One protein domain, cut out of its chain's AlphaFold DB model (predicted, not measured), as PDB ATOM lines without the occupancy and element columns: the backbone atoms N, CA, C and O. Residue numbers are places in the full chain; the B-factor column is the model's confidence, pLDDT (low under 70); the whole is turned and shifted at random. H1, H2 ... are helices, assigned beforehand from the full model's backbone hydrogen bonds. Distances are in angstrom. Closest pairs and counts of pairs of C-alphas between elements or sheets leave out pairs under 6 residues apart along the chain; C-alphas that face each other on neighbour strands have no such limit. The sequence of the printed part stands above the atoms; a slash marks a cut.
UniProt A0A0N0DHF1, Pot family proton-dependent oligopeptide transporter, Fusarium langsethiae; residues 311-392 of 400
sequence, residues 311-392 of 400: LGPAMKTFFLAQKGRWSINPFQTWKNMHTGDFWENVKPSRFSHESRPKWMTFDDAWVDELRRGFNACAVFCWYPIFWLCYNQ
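This is residues 311 to 392 of the 400 residues of the protein "Pot family proton-dependent oligopeptide transporter" of Fusarium langsethiae (UniProt A0A0N0DHF1). One long helical arm, H3 followed nearly in line by H4, extends from a loose body in which H1 crosses H3 about perpendicularly and H2 lies beyond the far end of H1. A long link, residues 338 to 363, loops back from H2 to the start of H3, at the end away from H4, and residues 375 to 392 stick out free. The printed part has 82 residues with four named helices, in the order H1, H2, H3, H4, and no named strand; its class is all helix. The whole is loose, with a radius of gyration of the C-alphas of 15.6 A, and spans 56 by 27 by 20 A, the free arm making the length.

Begin with the longest helix, H3, residues 364 to 380: find C-alpha 364 at (509.574, 718.249, 513.689), from which it runs 25.4 A to C-alpha 380 at (489.987, 723.047, 529.214). After two residues between them H4 begins, residues 383 to 392, and it covers 14.0 A to C-alpha 392 at (476.022, 726.923, 541.611). Go back to C-alpha 311 at (493.116, 720.219, 512.350) for H1, residues 311 to 322, which is 16.2 A long. H2, residues 330 to 337, is shorter, at 10.4 A.

Look first from H3 to H1: they are close but not clearly touching, and their closest C-alphas, those of Ala 314 and Leu 370, are 6.9 A apart. Their lines stand about perpendicular, at 90 degrees. At Gln 322, where H1 ends, look for H2: the two are close but not clearly touching, with the closest C-alphas, those of Gln 322 and Met 337, 7.2 A apart. The lines of H1 and H2 are about perpendicular too, at 76 degrees. H2 and H3 are apart. H3 and H4 meet only through their link. H4 is apart from H1 and from H2. In H1, H2 and H4 each O i to N i+4 pair is within hydrogen-bond range; in H3 11 of 13 are.

The two C-alphas farthest apart, those of Glu 354 and Gln 392, are 56.0 A apart. Without the residues that stand free, 375 to 392, of which 375 to 380 belong to H3 and 383 to 392 to H4, the body has 64 residues and spans 34 by 25 by 21 A. The link from H2 to H3, 26 residues, is long; that from H1 to H2 is short, with 7 residues, and that from H3 to H4 is tight, with 2. The printed part has no cut. In this predicted model the mean pLDDT of the printed part is 83.8, that of H4 is 77, and no printed residue is under 70.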
ATOM      1  N   LEU A 311     493.881 721.236 511.621       82.25
ATOM      2  CA  LEU A 311     493.116 720.219 512.350       82.25
ATOM      3  C   LEU A 311     493.237 718.823 511.718       82.25
ATOM      4  O   LEU A 311     493.397 717.832 512.425       82.25
ATOM      5  N   GLY A 312     493.185 718.730 510.387       84.25
ATOM      6  CA  GLY A 312     493.282 717.451 509.678       84.25
ATOM      7  C   GLY A 312     494.617 716.730 509.930       84.25
ATOM      8  O   GLY A 312     494.606 715.596 510.417       84.25
ATOM      9  N   PRO A 313     495.765 717.363 509.621       86.75
ATOM     10  CA  PRO A 313     497.087 716.857 509.981       86.75
ATOM     11  C   PRO A 313     497.240 716.606 511.485       86.75
ATOM     12  O   PRO A 313     497.718 715.542 511.858       86.75
ATOM     13  N   ALA A 314     496.763 717.512 512.346       87.62
ATOM     14  CA  ALA A 314     496.837 717.383 513.806       87.62
ATOM     15  C   ALA A 314     496.191 716.094 514.320       87.62
ATOM     16  O   ALA A 314     496.833 715.310 515.021       87.62
ATOM     17  N   MET A 315     494.945 715.833 513.917       88.56
ATOM     18  CA  MET A 315     494.226 714.626 514.324       88.56
ATOM     19  C   MET A 315     494.893 713.364 513.772       88.56
ATOM     20  O   MET A 315     495.022 712.376 514.491       88.56
ATOM     21  N   LYS A 316     495.372 713.383 512.520       89.19
ATOM     22  CA  LYS A 316     496.093 712.241 511.933       89.19
ATOM     23  C   LYS A 316     497.397 711.942 512.673       89.19
ATOM     24  O   LYS A 316     497.664 710.775 512.949       89.19
ATOM     25  N   THR A 317     498.171 712.966 513.032       89.69
ATOM     26  CA  THR A 317     499.395 712.830 513.838       89.69
ATOM     27  C   THR A 317     499.083 712.284 515.225       89.69
ATOM     28  O   THR A 317     499.739 711.345 515.668       89.69
ATOM     29  N   PHE A 318     498.036 712.792 515.875       89.19
ATOM     30  CA  PHE A 318     497.593 712.300 517.179       89.19
ATOM     31  C   PHE A 318     497.175 710.822 517.135       89.19
ATOM     32  O   PHE A 318     497.642 710.016 517.938       89.19
ATOM     33  N   PHE A 319     496.348 710.421 516.163       89.19
ATOM     34  CA  PHE A 319     495.946 709.019 516.014       89.19
ATOM     35  C   PHE A 319     497.112 708.103 515.622       89.19
ATOM     36  O   PHE A 319     497.140 706.942 516.035       89.19
ATOM     37  N   LEU A 320     498.091 708.609 514.865       88.81
ATOM     38  CA  LEU A 320     499.322 707.878 514.575       88.81
ATOM     39  C   LEU A 320     500.147 707.652 515.850       88.81
ATOM     40  O   LEU A 320     500.603 706.533 516.071       88.81
ATOM     41  N   ALA A 321     500.273 708.670 516.710       87.50
ATOM     42  CA  ALA A 321     500.967 708.571 517.997       87.50
ATOM     43  C   ALA A 321     500.275 707.586 518.950       87.50
ATOM     44  O   ALA A 321     500.934 706.859 519.696       87.50
ATOM     45  N   GLN A 322     498.942 707.518 518.879       86.94
ATOM     46  CA  GLN A 322     498.112 706.621 519.682       86.94
ATOM     47  C   GLN A 322     498.192 705.147 519.252       86.94
ATOM     48  O   GLN A 322     497.830 704.247 520.022       86.94
ATOM     49  N   LYS A 323     498.648 704.866 518.027       84.25
ATOM     50  CA  LYS A 323     498.673 703.509 517.476       84.25
ATOM     51  C   LYS A 323     499.551 702.591 518.337       84.25
ATOM     52  O   LYS A 323     500.725 702.861 518.555       84.25
ATOM     53  N   GLY A 324     498.972 701.489 518.823       80.44
ATOM     54  CA  GLY A 324     499.666 700.510 519.675       80.44
ATOM     55  C   GLY A 324     499.740 700.868 521.166       80.44
ATOM     56  O   GLY A 324     500.268 700.078 521.941       80.44
ATOM     57  N   ARG A 325     499.190 702.017 521.586       81.62
ATOM     58  CA  ARG A 325     499.172 702.463 522.995       81.62
ATOM     59  C   ARG A 325     497.815 702.294 523.682       81.62
ATOM     60  O   ARG A 325     497.735 702.400 524.907       81.62
ATOM     61  N   TRP A 326     496.763 702.021 522.909       83.12
ATOM     62  CA  TRP A 326     495.404 701.824 523.410       83.12
ATOM     63  C   TRP A 326     495.253 700.484 524.143       83.12
ATOM     64  O   TRP A 326     495.644 699.435 523.637       83.12
ATOM     65  N   SER A 327     494.654 700.534 525.328       83.69
ATOM     66  CA  SER A 327     494.271 699.392 526.155       83.69
ATOM     67  C   SER A 327     492.832 699.573 526.644       83.69
ATOM     68  O   SER A 327     492.358 700.694 526.834       83.69
ATOM     69  N   ILE A 328     492.142 698.462 526.907       84.12
ATOM     70  CA  ILE A 328     490.790 698.465 527.489       84.12
ATOM     71  C   ILE A 328     490.803 699.106 528.888       84.12
ATOM     72  O   ILE A 328     489.818 699.714 529.291       84.12
ATOM     73  N   ASN A 329     491.924 699.011 529.617       87.12
ATOM     74  CA  ASN A 329     492.087 699.675 530.908       87.12
ATOM     75  C   ASN A 329     492.452 701.165 530.702       87.12
ATOM     76  O   ASN A 329     493.557 701.448 530.218       87.12
ATOM     77  N   PRO A 330     491.594 702.122 531.116       84.38
ATOM     78  CA  PRO A 330     491.848 703.553 530.940       84.38
ATOM     79  C   PRO A 330     493.134 704.039 531.618       84.38
ATOM     80  O   PRO A 330     493.837 704.879 531.061       84.38
ATOM     81  N   PHE A 331     493.489 703.480 532.781       85.06
ATOM     82  CA  PHE A 331     494.707 703.852 533.506       85.06
ATOM     83  C   PHE A 331     495.968 703.401 532.762       85.06
ATOM     84  O   PHE A 331     496.947 704.141 532.670       85.06
ATOM     85  N   GLN A 332     495.927 702.206 532.165       82.44
ATOM     86  CA  GLN A 332     497.030 701.706 531.347       82.44
ATOM     87  C   GLN A 332     497.177 702.524 530.058       82.44
ATOM     88  O   GLN A 332     498.296 702.873 529.692       82.44
ATOM     89  N   THR A 333     496.068 702.877 529.404       84.69
ATOM     90  CA  THR A 333     496.079 703.765 528.230       84.69
ATOM     91  C   THR A 333     496.662 705.129 528.575       84.69
ATOM     92  O   THR A 333     497.555 705.602 527.878       84.69
ATOM     93  N   TRP A 334     496.239 705.732 529.689       83.38
ATOM     94  CA  TRP A 334     496.783 707.006 530.155       83.38
ATOM     95  C   TRP A 334     498.293 706.928 530.407       83.38
ATOM     96  O   TRP A 334     499.038 707.770 529.905       83.38
ATOM     97  N   LYS A 335     498.758 705.874 531.094       84.75
ATOM     98  CA  LYS A 335     500.187 705.636 531.341       84.75
ATOM     99  C   LYS A 335     500.973 705.471 530.038       84.75
ATOM    100  O   LYS A 335     502.029 706.073 529.899       84.75
ATOM    101  N   ASN A 336     500.446 704.706 529.080       84.38
ATOM    102  CA  ASN A 336     501.069 704.487 527.770       84.38
ATOM    103  C   ASN A 336     501.124 705.762 526.910       84.38
ATOM    104  O   ASN A 336     501.998 705.886 526.056       84.38
ATOM    105  N   MET A 337     500.180 706.689 527.098       82.00
ATOM    106  CA  MET A 337     500.147 707.985 526.409       82.00
ATOM    107  C   MET A 337     501.064 709.031 527.056       82.00
ATOM    108  O   MET A 337     501.499 709.952 526.375       82.00
ATOM    109  N   HIS A 338     501.373 708.887 528.347       81.62
ATOM    110  CA  HIS A 338     502.253 709.794 529.099       81.62
ATOM    111  C   HIS A 338     503.705 709.314 529.183       81.62
ATOM    112  O   HIS A 338     504.514 709.896 529.906       81.62
ATOM    113  N   THR A 339     504.076 708.270 528.443       75.88
ATOM    114  CA  THR A 339     505.491 707.970 528.242       75.88
ATOM    115  C   THR A 339     506.096 709.069 527.361       75.88
ATOM    116  O   THR A 339     505.488 709.516 526.386       75.88
ATOM    117  N   GLY A 340     507.287 709.562 527.719       78.81
ATOM    118  CA  GLY A 340     507.901 710.747 527.094       78.81
ATOM    119  C   GLY A 340     508.194 710.632 525.591       78.81
ATOM    120  O   GLY A 340     508.621 711.602 524.976       78.81
ATOM    121  N   ASP A 341     507.950 709.468 524.997       84.19
ATOM    122  CA  ASP A 341     508.155 709.138 523.592       84.19
ATOM    123  C   ASP A 341     506.901 709.334 522.711       84.19
ATOM    124  O   ASP A 341     506.983 709.160 521.495       84.19
ATOM    125  N   PHE A 342     505.741 709.690 523.285       86.44
ATOM    126  CA  PHE A 342     504.472 709.817 522.548       86.44
ATOM    127  C   PHE A 342     504.579 710.740 521.324       86.44
ATOM    128  O   PHE A 342     504.241 710.338 520.211       86.44
ATOM    129  N   TRP A 343     505.098 711.952 521.524       88.00
ATOM    130  CA  TRP A 343     505.282 712.943 520.460       88.00
ATOM    131  C   TRP A 343     506.576 712.727 519.666       88.00
ATOM    132  O   TRP A 343     506.616 713.001 518.471       88.00
ATOM    133  N   GLU A 344     507.615 712.176 520.297       87.44
ATOM    134  CA  GLU A 344     508.905 711.917 519.646       87.44
ATOM    135  C   GLU A 344     508.794 710.868 518.532       87.44
ATOM    136  O   GLU A 344     509.430 711.000 517.489       87.44
ATOM    137  N   ASN A 345     507.944 709.852 518.711       85.94
ATOM    138  CA  ASN A 345     507.787 708.765 517.738       85.94
ATOM    139  C   ASN A 345     507.014 709.172 516.475       85.94
ATOM    140  O   ASN A 345     507.002 708.420 515.502       85.94
ATOM    141  N   VAL A 346     506.363 710.337 516.478       88.00
ATOM    142  CA  VAL A 346     505.624 710.865 515.320       88.00
ATOM    143  C   VAL A 346     506.319 712.040 514.642       88.00
ATOM    144  O   VAL A 346     505.754 712.628 513.719       88.00
ATOM    145  N   LYS A 347     507.556 712.352 515.049       89.56
ATOM    146  CA  LYS A 347     508.385 713.353 514.380       89.56
ATOM    147  C   LYS A 347     508.749 712.899 512.961       89.56
ATOM    148  O   LYS A 347     509.221 711.768 512.797       89.56
ATOM    149  N   PRO A 348     508.552 713.745 511.933       86.94
ATOM    150  CA  PRO A 348     508.934 713.445 510.557       86.94
ATOM    151  C   PRO A 348     510.358 712.897 510.405       86.94
ATOM    152  O   PRO A 348     510.559 711.997 509.585       86.94
ATOM    153  N   SER A 349     511.325 713.370 511.200       86.75
ATOM    154  CA  SER A 349     512.720 712.887 511.209       86.75
ATOM    155  C   SER A 349     512.890 711.396 511.524       86.75
ATOM    156  O   SER A 349     513.884 710.794 511.122       86.75
ATOM    157  N   ARG A 350     511.922 710.769 512.202       84.50
ATOM    158  CA  ARG A 350     511.939 709.335 512.535       84.50
ATOM    159  C   ARG A 350     511.485 708.439 511.386       84.50
ATOM    160  O   ARG A 350     511.731 707.235 511.429       84.50
ATOM    161  N   PHE A 351     510.832 708.998 510.369       84.56
ATOM    162  CA  PHE A 351     510.355 708.252 509.209       84.56
ATOM    163  C   PHE A 351     511.350 708.349 508.053       84.56
ATOM    164  O   PHE A 351     511.775 709.439 507.668       84.56
ATOM    165  N   SER A 352     511.666 707.204 507.446       80.25
ATOM    166  CA  SER A 352     512.345 707.160 506.149       80.25
ATOM    167  C   SER A 352     511.441 707.714 505.039       80.25
ATOM    168  O   SER A 352     510.214 707.708 505.169       80.25
ATOM    169  N   HIS A 353     512.024 708.145 503.914       70.62
ATOM    170  CA  HIS A 353     511.268 708.687 502.771       70.62
ATOM    171  C   HIS A 353     510.160 707.748 502.249       70.62
ATOM    172  O   HIS A 353     509.165 708.233 501.719       70.62
ATOM    173  N   GLU A 354     510.295 706.432 502.437       73.06
ATOM    174  CA  GLU A 354     509.301 705.431 502.020       73.06
ATOM    175  C   GLU A 354     508.210 705.161 503.071       73.06
ATOM    176  O   GLU A 354     507.081 704.827 502.718       73.06
ATOM    177  N   SER A 355     508.521 705.315 504.363       79.94
ATOM    178  CA  SER A 355     507.574 705.060 505.462       79.94
ATOM    179  C   SER A 355     506.771 706.299 505.870       79.94
ATOM    180  O   SER A 355     505.766 706.177 506.577       79.94
ATOM    181  N   ARG A 356     507.185 707.492 505.418       83.25
ATOM    182  CA  ARG A 356     506.520 708.755 505.741       83.25
ATOM    183  C   ARG A 356     505.148 708.850 505.055       83.25
ATOM    184  O   ARG A 356     505.059 708.779 503.827       83.25
ATOM    185  N   PRO A 357     504.057 709.077 505.808       84.31
ATOM    186  CA  PRO A 357     502.744 709.274 505.210       84.31
ATOM    187  C   PRO A 357     502.700 710.515 504.305       84.31
ATOM    188  O   PRO A 357     503.172 711.580 504.689       84.31
ATOM    189  N   LYS A 358     502.039 710.426 503.141       83.69
ATOM    190  CA  LYS A 358     501.946 711.534 502.158       83.69
ATOM    191  C   LYS A 358     501.325 712.831 502.699       83.69
ATOM    192  O   LYS A 358     501.530 713.890 502.124       83.69
ATOM    193  N   TRP A 359     500.534 712.744 503.768       84.19
ATOM    194  CA  TRP A 359     499.898 713.898 504.411       84.19
ATOM    195  C   TRP A 359     500.817 714.617 505.415       84.19
ATOM    196  O   TRP A 359     500.460 715.689 505.892       84.19
ATOM    197  N   MET A 360     501.978 714.039 505.745       84.06
ATOM    198  CA  MET A 360     502.972 714.604 506.658       84.06
ATOM    199  C   MET A 360     503.896 715.553 505.884       84.06
ATOM    200  O   MET A 360     505.015 715.202 505.512       84.06
ATOM    201  N   THR A 361     503.381 716.746 505.592       84.00
ATOM    202  CA  THR A 361     504.081 717.811 504.849       84.00
ATOM    203  C   THR A 361     504.751 718.842 505.763       84.00
ATOM    204  O   THR A 361     505.161 719.897 505.292       84.00
ATOM    205  N   PHE A 362     504.798 718.567 507.064       86.31
ATOM    206  CA  PHE A 362     505.323 719.439 508.114       86.31
ATOM    207  C   PHE A 362     506.630 718.877 508.694       86.31
ATOM    208  O   PHE A 362     507.011 717.745 508.387       86.31
ATOM    209  N   ASP A 363     507.314 719.676 509.508       88.44
ATOM    210  CA  ASP A 363     508.593 719.366 510.145       88.44
ATOM    211  C   ASP A 363     508.434 718.940 511.620       88.44
ATOM    212  O   ASP A 363     507.329 718.819 512.153       88.44
ATOM    213  N   ASP A 364     509.556 718.655 512.281       88.56
ATOM    214  CA  ASP A 364     509.574 718.249 513.689       88.56
ATOM    215  C   ASP A 364     509.104 719.377 514.622       88.56
ATOM    216  O   ASP A 364     508.403 719.107 515.599       88.56
ATOM    217  N   ALA A 365     509.429 720.633 514.294       89.00
ATOM    218  CA  ALA A 365     509.022 721.800 515.072       89.00
ATOM    219  C   ALA A 365     507.493 721.935 515.129       89.00
ATOM    220  O   ALA A 365     506.930 722.199 516.193       89.00
ATOM    221  N   TRP A 366     506.805 721.652 514.021       89.88
ATOM    222  CA  TRP A 366     505.347 721.605 513.987       89.88
ATOM    223  C   TRP A 366     504.762 720.536 514.928       89.88
ATOM    224  O   TRP A 366     503.720 720.755 515.545       89.88
ATOM    225  N   VAL A 367     505.424 719.384 515.098       88.81
ATOM    226  CA  VAL A 367     504.991 718.350 516.063       88.81
ATOM    227  C   VAL A 367     505.187 718.822 517.507       88.81
ATOM    228  O   VAL A 367     504.348 718.546 518.367       88.81
ATOM    229  N   ASP A 368     506.251 719.573 517.783       88.62
ATOM    230  CA  ASP A 368     506.472 720.175 519.101       88.62
ATOM    231  C   ASP A 368     505.457 721.301 519.398       88.62
ATOM    232  O   ASP A 368     504.983 721.441 520.531       88.62
ATOM    233  N   GLU A 369     505.048 722.073 518.387       86.81
ATOM    234  CA  GLU A 369     503.906 722.999 518.467       86.81
ATOM    235  C   GLU A 369     502.591 722.261 518.736       86.81
ATOM    236  O   GLU A 369     501.840 722.646 519.632       86.81
ATOM    237  N   LEU A 370     502.338 721.157 518.030       89.12
ATOM    238  CA  LEU A 370     501.164 720.315 518.235       89.12
ATOM    239  C   LEU A 370     501.097 719.799 519.683       89.12
ATOM    240  O   LEU A 370     500.057 719.912 520.332       89.12
ATOM    241  N   ARG A 371     502.216 719.296 520.222       88.62
ATOM    242  CA  ARG A 371     502.335 718.864 521.624       88.62
ATOM    243  C   ARG A 371     501.958 719.977 522.598       88.62
ATOM    244  O   ARG A 371     501.192 719.732 523.531       88.62
ATOM    245  N   ARG A 372     502.497 721.186 522.401       86.62
ATOM    246  CA  ARG A 372     502.156 722.360 523.223       86.62
ATOM    247  C   ARG A 372     500.668 722.685 523.126       86.62
ATOM    248  O   ARG A 372     500.034 722.866 524.162       86.62
ATOM    249  N   GLY A 373     500.100 722.648 521.921       86.25
ATOM    250  CA  GLY A 373     498.669 722.843 521.685       86.25
ATOM    251  C   GLY A 373     497.797 721.859 522.470       86.25
ATOM    252  O   GLY A 373     496.897 722.280 523.191       86.25
ATOM    253  N   PHE A 374     498.095 720.556 522.420       86.25
ATOM    254  CA  PHE A 374     497.354 719.548 523.193       86.25
ATOM    255  C   PHE A 374     497.502 719.724 524.711       86.25
ATOM    256  O   PHE A 374     496.529 719.541 525.444       86.25
ATOM    257  N   ASN A 375     498.688 720.110 525.193       84.19
ATOM    258  CA  ASN A 375     498.899 720.409 526.611       84.19
ATOM    259  C   ASN A 375     498.091 721.633 527.061       84.19
ATOM    260  O   ASN A 375     497.478 721.596 528.126       84.19
ATOM    261  N   ALA A 376     498.037 722.686 526.243       83.44
ATOM    262  CA  ALA A 376     497.174 723.834 526.498       83.44
ATOM    263  C   ALA A 376     495.695 723.413 526.513       83.44
ATOM    264  O   ALA A 376     494.945 723.812 527.403       83.44
ATOM    265  N   CYS A 377     495.282 722.519 525.606       83.50
ATOM    266  CA  CYS A 377     493.919 721.996 525.593       83.50
ATOM    267  C   CYS A 377     493.552 721.198 526.853       83.50
ATOM    268  O   CYS A 377     492.383 721.185 527.236       83.50
ATOM    269  N   ALA A 378     494.518 720.566 527.527       80.56
ATOM    270  CA  ALA A 378     494.266 719.839 528.770       80.56
ATOM    271  C   ALA A 378     493.753 720.755 529.897       80.56
ATOM    272  O   ALA A 378     493.033 720.291 530.781       80.56
ATOM    273  N   VAL A 379     494.054 722.058 529.845       79.62
ATOM    274  CA  VAL A 379     493.509 723.048 530.788       79.62
ATOM    275  C   VAL A 379     491.985 723.154 530.652       79.62
ATOM    276  O   VAL A 379     491.287 723.270 531.660       79.62
ATOM    277  N   PHE A 380     491.437 723.010 529.439       80.69
ATOM    278  CA  PHE A 380     489.987 723.047 529.214       80.69
ATOM    279  C   PHE A 380     489.247 721.857 529.839       80.69
ATOM    280  O   PHE A 380     488.052 721.961 530.098       80.69
ATOM    281  N   CYS A 381     489.925 720.756 530.180       81.31
ATOM    282  CA  CYS A 381     489.300 719.656 530.924       81.31
ATOM    283  C   CYS A 381     488.839 720.077 532.333       81.31
ATOM    284  O   CYS A 381     487.968 719.428 532.908       81.31
ATOM    285  N   TRP A 382     489.383 721.173 532.874       82.56
ATOM    286  CA  TRP A 382     488.963 721.753 534.153       82.56
ATOM    287  C   TRP A 382     487.799 722.737 534.019       82.56
ATOM    288  O   TRP A 382     487.155 723.057 535.019       82.56
ATOM    289  N   TYR A 383     487.480 723.192 532.802       80.88
ATOM    290  CA  TYR A 383     486.407 724.162 532.576       80.88
ATOM    291  C   TYR A 383     485.039 723.650 533.041       80.88
ATOM    292  O   TYR A 383     484.348 724.414 533.705       80.88
ATOM    293  N   PRO A 384     484.630 722.388 532.794       81.25
ATOM    294  CA  PRO A 384     483.359 721.886 533.313       81.25
ATOM    295  C   PRO A 384     483.246 721.984 534.839       81.25
ATOM    296  O   PRO A 384     482.173 722.288 535.348       81.25
ATOM    297  N   ILE A 385     484.350 721.770 535.565       81.94
ATOM    298  CA  ILE A 385     484.385 721.889 537.029       81.94
ATOM    299  C   ILE A 385     484.236 723.357 537.433       81.94
ATOM    300  O   ILE A 385     483.399 723.675 538.275       81.94
ATOM    301  N   PHE A 386     484.996 724.253 536.796       81.12
ATOM    302  CA  PHE A 386     484.869 725.693 537.011       81.12
ATOM    303  C   PHE A 386     483.429 726.175 536.780       81.12
ATOM    304  O   PHE A 386     482.850 726.818 537.652       81.12
ATOM    305  N   TRP A 387     482.829 725.805 535.648       72.19
ATOM    306  CA  TRP A 387     481.469 726.196 535.285       72.19
ATOM    307  C   TRP A 387     480.411 725.590 536.202       72.19
ATOM    308  O   TRP A 387     479.437 726.264 536.529       72.19
ATOM    309  N   LEU A 388     480.601 724.353 536.670       76.00
ATOM    310  CA  LEU A 388     479.718 723.748 537.664       76.00
ATOM    311  C   LEU A 388     479.704 724.578 538.955       76.00
ATOM    312  O   LEU A 388     478.631 724.921 539.449       76.00
ATOM    313  N   CYS A 389     480.881 724.942 539.468       78.19
ATOM    314  CA  CYS A 389     481.004 725.772 540.666       78.19
ATOM    315  C   CYS A 389     480.450 727.188 540.446       78.19
ATOM    316  O   CYS A 389     479.722 727.703 541.296       78.19
ATOM    317  N   TYR A 390     480.755 727.803 539.302       74.44
ATOM    318  CA  TYR A 390     480.281 729.138 538.946       74.44
ATOM    319  C   TYR A 390     478.750 729.193 538.894       74.44
ATOM    320  O   TYR A 390     478.134 729.998 539.594       74.44
ATOM    321  N   ASN A 391     478.125 728.266 538.163       70.81
ATOM    322  CA  ASN A 391     476.671 728.201 538.034       70.81
ATOM    323  C   ASN A 391     475.990 727.971 539.391       70.81
ATOM    324  O   ASN A 391     474.983 728.607 539.687       70.81
ATOM    325  N   GLN A 392     476.554 727.127 540.258       70.81
ATOM    326  CA  GLN A 392     476.022 726.923 541.611       70.81
ATOM    327  C   GLN A 392     476.122 728.184 542.482       70.81
ATOM    328  O   GLN A 392     475.200 728.478 543.240       70.81
TER     329      GLN A 392